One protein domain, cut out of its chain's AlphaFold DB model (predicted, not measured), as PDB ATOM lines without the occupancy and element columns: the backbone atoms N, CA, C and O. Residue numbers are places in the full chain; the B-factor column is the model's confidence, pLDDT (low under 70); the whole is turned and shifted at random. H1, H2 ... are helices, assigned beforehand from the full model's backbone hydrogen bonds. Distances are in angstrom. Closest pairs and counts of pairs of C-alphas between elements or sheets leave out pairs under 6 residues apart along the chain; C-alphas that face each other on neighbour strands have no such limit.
ATOM      1  N   ILE A   2      14.442  75.119  86.818       78.94
ATOM      2  CA  ILE A   2      15.254  74.859  85.616       78.94
ATOM      3  C   ILE A   2      15.178  73.357  85.345       78.94
ATOM      4  O   ILE A   2      15.205  72.588  86.299       78.94
ATOM      5  N   SER A   3      15.051  72.960  84.080       79.38
ATOM      6  CA  SER A   3      15.115  71.553  83.681       79.38
ATOM      7  C   SER A   3      16.570  71.116  83.527       79.38
ATOM      8  O   SER A   3      17.348  71.810  82.872       79.38
ATOM      9  N   GLY A   4      16.925  69.941  84.045       81.62
ATOM     10  CA  GLY A   4      18.229  69.318  83.829       81.62
ATOM     11  C   GLY A   4      18.537  68.985  82.365       81.62
ATOM     12  O   GLY A   4      19.695  68.757  82.028       81.62
ATOM     13  N   CYS A   5      17.544  69.004  81.463       87.31
ATOM     14  CA  CYS A   5      17.780  68.720  80.043       87.31
ATOM     15  C   CYS A   5      18.660  69.768  79.340       87.31
ATOM     16  O   CYS A   5      19.305  69.444  78.345       87.31
ATOM     17  N   PHE A   6      18.678  71.007  79.840       89.94
ATOM     18  CA  PHE A   6      19.543  72.073  79.347       89.94
ATOM     19  C   PHE A   6      19.708  73.163  80.407       89.94
ATOM     20  O   PHE A   6      18.742  73.811  80.811       89.94
ATOM     21  N   ILE A   7      20.953  73.402  80.817       89.81
ATOM     22  CA  ILE A   7      21.312  74.441  81.780       89.81
ATOM     23  C   ILE A   7      22.354  75.352  81.136       89.81
ATOM     24  O   ILE A   7      23.439  74.909  80.767       89.81
ATOM     25  N   PHE A   8      22.038  76.643  81.055       90.88
ATOM     26  CA  PHE A   8      22.981  77.684  80.662       90.88
ATOM     27  C   PHE A   8      23.197  78.636  81.837       90.88
ATOM     28  O   PHE A   8      22.259  79.281  82.306       90.88
ATOM     29  N   ALA A   9      24.427  78.700  82.344       91.81
ATOM     30  CA  ALA A   9      24.758  79.474  83.536       91.81
ATOM     31  C   ALA A   9      26.171  80.061  83.454       91.81
ATOM     32  O   ALA A   9      27.073  79.490  82.841       91.81
ATOM     33  N   ARG A  10      26.387  81.202  84.121       93.94
ATOM     34  CA  ARG A  10      27.726  81.787  84.263       93.94
ATOM     35  C   ARG A  10      28.614  80.879  85.110       93.94
ATOM     36  O   ARG A  10      28.258  80.548  86.241       93.94
ATOM     37  N   THR A  11      29.829  80.615  84.635       95.62
ATOM     38  CA  THR A  11      30.834  79.813  85.355       95.62
ATOM     39  C   THR A  11      31.094  80.327  86.769       95.62
ATOM     40  O   THR A  11      31.161  79.536  87.706       95.62
ATOM     41  N   LYS A  12      31.191  81.653  86.954       96.69
ATOM     42  CA  LYS A  12      31.389  82.264  88.280       96.69
ATOM     43  C   LYS A  12      30.251  81.909  89.246       96.69
ATOM     44  O   LYS A  12      30.523  81.561  90.388       96.69
ATOM     45  N   SER A  13      29.003  81.951  88.776       95.06
ATOM     46  CA  SER A  13      27.827  81.613  89.581       95.06
ATOM     47  C   SER A  13      27.808  80.136  89.971       95.06
ATOM     48  O   SER A  13      27.536  79.833  91.125       95.06
ATOM     49  N   LEU A  14      28.159  79.228  89.051       94.75
ATOM     50  CA  LEU A  14      28.256  77.797  89.361       94.75
ATOM     51  C   LEU A  14      29.362  77.512  90.384       94.75
ATOM     52  O   LEU A  14      29.117  76.810  91.361       94.75
ATOM     53  N   LYS A  15      30.555  78.096  90.204       96.12
ATOM     54  CA  LYS A  15      31.677  77.935  91.144       96.12
ATOM     55  C   LYS A  15      31.343  78.454  92.542       96.12
ATOM     56  O   LYS A  15      31.696  77.809  93.519       96.12
ATOM     57  N   GLN A  16      30.630  79.578  92.641       96.50
ATOM     58  CA  GLN A  16      30.241  80.162  93.926       96.50
ATOM     59  C   GLN A  16      29.340  79.233  94.755       96.50
ATOM     60  O   GLN A  16      29.425  79.246  95.978       96.50
ATOM     61  N   ILE A  17      28.496  78.427  94.104       95.75
ATOM     62  CA  ILE A  17      27.596  77.483  94.787       95.75
ATOM     63  C   ILE A  17      28.134  76.045  94.824       95.75
ATOM     64  O   ILE A  17      27.400  75.145  95.227       95.75
ATOM     65  N   GLY A  18      29.373  75.820  94.374       96.38
ATOM     66  CA  GLY A  18      29.999  74.495  94.325       96.38
ATOM     67  C   GLY A  18      29.495  73.568  93.211       96.38
ATOM     68  O   GLY A  18      29.737  72.372  93.276       96.38
ATOM     69  N   GLY A  19      28.805  74.080  92.186       95.12
ATOM     70  CA  GLY A  19      28.294  73.263  91.076       95.12
ATOM     71  C   GLY A  19      27.121  72.358  91.469       95.12
ATOM     72  O   GLY A  19      26.248  72.769  92.238       95.12
ATOM     73  N   PHE A  20      27.055  71.153  90.897       95.56
ATOM     74  CA  PHE A  20      26.079  70.133  91.294       95.56
ATOM     75  C   PHE A  20      26.456  69.527  92.647       95.56
ATOM     76  O   PHE A  20      27.630  69.394  92.974       95.56
ATOM     77  N   ASP A  21      25.452  69.159  93.434       96.31
ATOM     78  CA  ASP A  21      25.666  68.448  94.691       96.31
ATOM     79  C   ASP A  21      25.821  66.953  94.388       96.31
ATOM     80  O   ASP A  21      24.856  66.283  94.027       96.31
ATOM     81  N   GLU A  22      27.042  66.432  94.523       95.50
ATOM     82  CA  GLU A  22      27.410  65.050  94.162       95.50
ATOM     83  C   GLU A  22      26.667  63.979  94.978       95.50
ATOM     84  O   GLU A  22      26.682  62.794  94.644       95.50
ATOM     85  N   ARG A  23      25.950  64.381  96.035       95.31
ATOM     86  CA  ARG A  23      25.032  63.494  96.753       95.31
ATOM     87  C   ARG A  23      23.789  63.160  95.927       95.31
ATOM     88  O   ARG A  23      23.050  62.268  96.326       95.31
ATOM     89  N   PHE A  24      23.519  63.820  94.809       95.44
ATOM     90  CA  PHE A  24      22.462  63.424  93.880       95.44
ATOM     91  C   PHE A  24      23.093  62.736  92.669       95.44
ATOM     92  O   PHE A  24      23.701  63.383  91.826       95.44
ATOM     93  N   PHE A  25      22.960  61.410  92.595       91.06
ATOM     94  CA  PHE A  25      23.425  60.644  91.432       91.06
ATOM     95  C   PHE A  25      22.416  60.693  90.276       91.06
ATOM     96  O   PHE A  25      22.796  60.826  89.118       91.06
ATOM     97  N   LEU A  26      21.127  60.553  90.599       90.81
ATOM     98  CA  LEU A  26      20.025  60.561  89.643       90.81
ATOM     99  C   LEU A  26      18.794  61.177  90.305       90.81
ATOM    100  O   LEU A  26      18.450  60.776  91.421       90.81
ATOM    101  N   TYR A  27      18.105  62.051  89.574       91.81
ATOM    102  CA  TYR A  27      16.956  62.832  90.026       91.81
ATOM    103  C   TYR A  27      17.298  63.879  91.090       91.81
ATOM    104  O   TYR A  27      18.114  63.656  91.986       91.81
ATOM    105  N   PHE A  28      16.565  64.992  91.041       94.75
ATOM    106  CA  PHE A  28      16.636  66.116  91.979       94.75
ATOM    107  C   PHE A  28      17.968  66.887  91.985       94.75
ATOM    108  O   PHE A  28      18.058  67.901  92.680       94.75
ATOM    109  N   GLU A  29      18.972  66.493  91.201       95.19
ATOM    110  CA  GLU A  29      20.247  67.205  91.077       95.19
ATOM    111  C   GLU A  29      20.067  68.599  90.461       95.19
ATOM    112  O   GLU A  29      20.654  69.585  90.911       95.19
ATOM    113  N   ASP A  30      19.194  68.701  89.463       93.88
ATOM    114  CA  ASP A  30      18.816  69.931  88.776       93.88
ATOM    115  C   ASP A  30      17.849  70.781  89.614       93.88
ATOM    116  O   ASP A  30      17.921  72.013  89.590       93.88
ATOM    117  N   PHE A  31      16.997  70.145  90.424       93.94
ATOM    118  CA  PHE A  31      16.121  70.821  91.385       93.94
ATOM    119  C   PHE A  31      16.961  71.499  92.467       93.94
ATOM    120  O   PHE A  31      16.773  72.687  92.745       93.94
ATOM    121  N   ASP A  32      17.910  70.765  93.049       95.62
ATOM    122  CA  ASP A  32      18.861  71.274  94.030       95.62
ATOM    123  C   ASP A  32      19.712  72.413  93.455       95.62
ATOM    124  O   ASP A  32      19.784  73.494  94.051       95.62
ATOM    125  N   LEU A  33      20.298  72.213  92.267       94.94
ATOM    126  CA  LEU A  33      21.058  73.256  91.580       94.94
ATOM    127  C   LEU A  33      20.195  74.496  91.345       94.94
ATOM    128  O   LEU A  33      20.633  75.617  91.612       94.94
ATOM    129  N   SER A  34      18.951  74.308  90.893       92.62
ATOM    130  CA  SER A  34      18.008  75.403  90.731       92.62
ATOM    131  C   SER A  34      17.829  76.120  92.065       92.62
ATOM    132  O   SER A  34      18.028  77.322  92.126       92.62
ATOM    133  N   MET A  35      17.477  75.436  93.152       93.19
ATOM    134  CA  MET A  35      17.230  76.079  94.448       93.19
ATOM    135  C   MET A  35      18.427  76.872  94.987       93.19
ATOM    136  O   MET A  35      18.216  77.921  95.591       93.19
ATOM    137  N   ARG A  36      19.660  76.423  94.732       94.56
ATOM    138  CA  ARG A  36      20.883  77.124  95.160       94.56
ATOM    139  C   ARG A  36      21.272  78.308  94.273       94.56
ATOM    140  O   ARG A  36      21.974  79.203  94.739       94.56
ATOM    141  N   LEU A  37      20.844  78.342  93.011       93.38
ATOM    142  CA  LEU A  37      21.087  79.484  92.127       93.38
ATOM    143  C   LEU A  37      20.224  80.686  92.537       93.38
ATOM    144  O   LEU A  37      18.995  80.610  92.557       93.38
ATOM    145  N   SER A  38      20.879  81.821  92.791       85.31
ATOM    146  CA  SER A  38      20.234  83.060  93.248       85.31
ATOM    147  C   SER A  38      19.309  83.703  92.214       85.31
ATOM    148  O   SER A  38      18.328  84.347  92.579       85.31
ATOM    149  N   ARG A  39      19.603  83.534  90.920       84.50
ATOM    150  CA  ARG A  39      18.832  84.104  89.812       84.50
ATOM    151  C   ARG A  39      18.525  83.038  88.769       84.50
ATOM    152  O   ARG A  39      19.396  82.254  88.396       84.50
ATOM    153  N   LYS A  40      17.279  83.038  88.297       85.06
ATOM    154  CA  LYS A  40      16.761  82.149  87.254       85.06
ATOM    155  C   LYS A  40      15.938  83.009  86.315       85.06
ATOM    156  O   LYS A  40      14.929  83.564  86.739       85.06
ATOM    157  N   SER A  56      12.255  54.915  81.476       59.88
ATOM    158  CA  SER A  56      11.289  54.720  82.559       59.88
ATOM    159  C   SER A  56      11.048  53.238  82.889       59.88
ATOM    160  O   SER A  56      10.591  52.927  83.984       59.88
ATOM    161  N   LYS A  57      11.408  52.297  81.998       62.34
ATOM    162  CA  LYS A  57      11.289  50.836  82.219       62.34
ATOM    163  C   LYS A  57      12.420  50.239  83.081       62.34
ATOM    164  O   LYS A  57      12.817  49.099  82.871       62.34
ATOM    165  N   LYS A  58      12.996  50.996  84.022       66.19
ATOM    166  CA  LYS A  58      14.279  50.646  84.674       66.19
ATOM    167  C   LYS A  58      14.188  49.931  86.034       66.19
ATOM    168  O   LYS A  58      15.196  49.781  86.720       66.19
ATOM    169  N   GLY A  59      13.018  49.409  86.396       84.50
ATOM    170  CA  GLY A  59      12.861  48.496  87.534       84.50
ATOM    171  C   GLY A  59      13.128  49.120  88.912       84.50
ATOM    172  O   GLY A  59      13.188  50.340  89.076       84.50
ATOM    173  N   PHE A  60      13.277  48.261  89.924       90.19
ATOM    174  CA  PHE A  60      13.337  48.649  91.341       90.19
ATOM    175  C   PHE A  60      14.503  49.589  91.688       90.19
ATOM    176  O   PHE A  60      14.350  50.481  92.521       90.19
ATOM    177  N   LEU A  61      15.656  49.442  91.024       89.88
ATOM    178  CA  LEU A  61      16.815  50.307  91.261       89.88
ATOM    179  C   LEU A  61      16.495  51.778  90.968       89.88
ATOM    180  O   LEU A  61      16.856  52.650  91.751       89.88
ATOM    181  N   HIS A  62      15.783  52.055  89.874       90.50
ATOM    182  CA  HIS A  62      15.425  53.421  89.492       90.50
ATOM    183  C   HIS A  62      14.481  54.068  90.511       90.50
ATOM    184  O   HIS A  62      14.665  55.228  90.873       90.50
ATOM    185  N   ILE A  63      13.519  53.292  91.023       91.69
ATOM    186  CA  ILE A  63      12.602  53.726  92.085       91.69
ATOM    187  C   ILE A  63      13.387  54.017  93.368       91.69
ATOM    188  O   ILE A  63      13.202  55.068  93.978       91.69
ATOM    189  N   LYS A  64      14.316  53.134  93.757       93.81
ATOM    190  CA  LYS A  64      15.179  53.346  94.926       93.81
ATOM    191  C   LYS A  64      16.018  54.620  94.788       93.81
ATOM    192  O   LYS A  64      16.074  55.402  95.732       93.81
ATOM    193  N   LEU A  65      16.648  54.843  93.631       94.00
ATOM    194  CA  LEU A  65      17.427  56.056  93.364       94.00
ATOM    195  C   LEU A  65      16.554  57.311  93.456       94.00
ATOM    196  O   LEU A  65      16.944  58.269  94.119       94.00
ATOM    197  N   PHE A  66      15.351  57.273  92.875       93.75
ATOM    198  CA  PHE A  66      14.385  58.364  92.978       93.75
ATOM    199  C   PHE A  66      14.028  58.675  94.435       93.75
ATOM    200  O   PHE A  66      14.118  59.827  94.844       93.75
ATOM    201  N   ILE A  67      13.678  57.664  95.239       95.44
ATOM    202  CA  ILE A  67      13.304  57.845  96.650       95.44
ATOM    203  C   ILE A  67      14.475  58.399  97.472       95.44
ATOM    204  O   ILE A  67      14.281  59.317  98.264       95.44
ATOM    205  N   VAL A  68      15.692  57.875  97.284       96.62
ATOM    206  CA  VAL A  68      16.887  58.351  98.005       96.62
ATOM    207  C   VAL A  68      17.167  59.819  97.687       96.62
ATOM    208  O   VAL A  68      17.386  60.612  98.605       96.62
ATOM    209  N   SER A  69      17.133  60.195  96.409       96.75
ATOM    210  CA  SER A  69      17.318  61.585  95.990       96.75
ATOM    211  C   SER A  69      16.175  62.485  96.469       96.75
ATOM    212  O   SER A  69      16.438  63.558  97.003       96.75
ATOM    213  N   ALA A  70      14.920  62.037  96.388       95.81
ATOM    214  CA  ALA A  70      13.771  62.778  96.908       95.81
ATOM    215  C   ALA A  70      13.931  63.059  98.408       95.81
ATOM    216  O   ALA A  70      13.854  64.208  98.835       95.81
ATOM    217  N   TYR A  71      14.237  62.029  99.201       96.31
ATOM    218  CA  TYR A  71      14.474  62.171 100.635       96.31
ATOM    219  C   TYR A  71      15.588  63.185 100.927       96.31
ATOM    220  O   TYR A  71      15.399  64.089 101.739       96.31
ATOM    221  N   ARG A  72      16.724  63.102 100.220       96.56
ATOM    222  CA  ARG A  72      17.828  64.072 100.347       96.56
ATOM    223  C   ARG A  72      17.372  65.500 100.047       96.56
ATOM    224  O   ARG A  72      17.709  66.414 100.798       96.56
ATOM    225  N   PHE A  73      16.605  65.692  98.976       96.44
ATOM    226  CA  PHE A  73      16.106  67.003  98.571       96.44
ATOM    227  C   PHE A  73      15.144  67.595  99.609       96.44
ATOM    228  O   PHE A  73      15.348  68.720 100.067       96.44
ATOM    229  N   PHE A  74      14.136  66.834 100.037       95.75
ATOM    230  CA  PHE A  74      13.137  67.318 100.993       95.75
ATOM    231  C   PHE A  74      13.703  67.506 102.405       95.75
ATOM    232  O   PHE A  74      13.301  68.437 103.096       95.75
ATOM    233  N   MET A  75      14.697  66.716 102.820       95.56
ATOM    234  CA  MET A  75      15.436  66.985 104.062       95.56
ATOM    235  C   MET A  75      16.271  68.271 103.982       95.56
ATOM    236  O   MET A  75      16.462  68.939 104.993       95.56
ATOM    237  N   LYS A  76      16.767  68.633 102.790       95.50
ATOM    238  CA  LYS A  76      17.590  69.834 102.574       95.50
ATOM    239  C   LYS A  76      16.766  71.123 102.490       95.50
ATOM    240  O   LYS A  76      17.214  72.149 102.989       95.50
ATOM    241  N   PHE A  77      15.592  71.088 101.856       94.00
ATOM    242  CA  PHE A  77      14.776  72.286 101.584       94.00
ATOM    243  C   PHE A  77      13.428  72.327 102.321       94.00
ATOM    244  O   PHE A  77      12.702  73.318 102.211       94.00
ATOM    245  N   GLY A  78      13.106  71.282 103.085       93.12
ATOM    246  CA  GLY A  78      11.837  71.120 103.786       93.12
ATOM    247  C   GLY A  78      10.717  70.560 102.905       93.12
ATOM    248  O   GLY A  78      10.779  70.568 101.673       93.12
ATOM    249  N   TRP A  79       9.658  70.089 103.563       87.88
ATOM    250  CA  TRP A  79       8.429  69.622 102.926       87.88
ATOM    251  C   TRP A  79       7.449  70.791 102.837       87.88
ATOM    252  O   TRP A  79       6.964  71.275 103.858       87.88
ATOM    253  N   LYS A  80       7.166  71.273 101.624       78.75
ATOM    254  CA  LYS A  80       6.124  72.280 101.390       78.75
ATOM    255  C   LYS A  80       4.893  71.564 100.846       78.75
ATOM    256  O   LYS A  80       4.921  71.094  99.716       78.75
ATOM    257  N   ILE A  81       3.866  71.428 101.683       72.69
ATOM    258  CA  ILE A  81       2.594  70.751 101.364       72.69
ATOM    259  C   ILE A  81       1.468  71.794 101.241       72.69
ATOM    260  O   ILE A  81       0.355  71.585 101.711       72.69
ATOM    261  N   ILE A  82       1.791  72.963 100.681       53.44
ATOM    262  CA  ILE A  82       0.862  74.085 100.489       53.44
ATOM    263  C   ILE A  82       1.052  74.614  99.075       53.44
ATOM    264  O   ILE A  82       2.231  74.860  98.718       53.44
TER     265      ILE A  82
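What this domain is: This is residues 2 to 40 and 56 to 82 of the 82 residues of a protein of Leptospira borgpetersenii str. 200701203 (UniProt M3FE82). Three helices with few contacts between them: long H3 on one side, short H2 next to it running nearly parallel, and small H1 beyond H2, far from H3. An unnamed stretch, residues 17 to 28, joins H1 to H2, and residues 56 to 61 stick out. The printed part has 66 residues, with H1, H2 and H3 in that order and no named strand, class all helix. It is only just loose, close to compact, with a radius of gyration of the C-alphas of 13.1 A and spans of 38 by 28 by 19 A.

How they stand to each other: H1, residues 11 to 16, is apart from H2, residues 29 to 36, and from H3, residues 59 to 77. H2 and H3 are close but not clearly touching; their closest C-alphas, of Asp 32 and Phe 73, are 6.8 A apart. They run the same way at a shallow tilt of 7 degrees. Every O i to N i+4 pair is within hydrogen-bond range in H1 and H2, and 14 of 15 in H3.

Where its parts are: H1 begins at C-alpha 11 (30.834, 79.813, 85.355) and is 8.6 A long. H2 measures 10.7 A. H3 measures 27.7 A and ends at C-alpha 77 (14.776, 72.286, 101.584).

The domain as a whole: The C-alphas of Lys 12 and Gly 59 are farthest apart, 38.5 A. The link H1 to H2 is long. Residues 41 to 55 are cut out, with C-alphas 40 and 56 28.4 A apart. Residues 56 to 58 and 82 have pLDDT under 70.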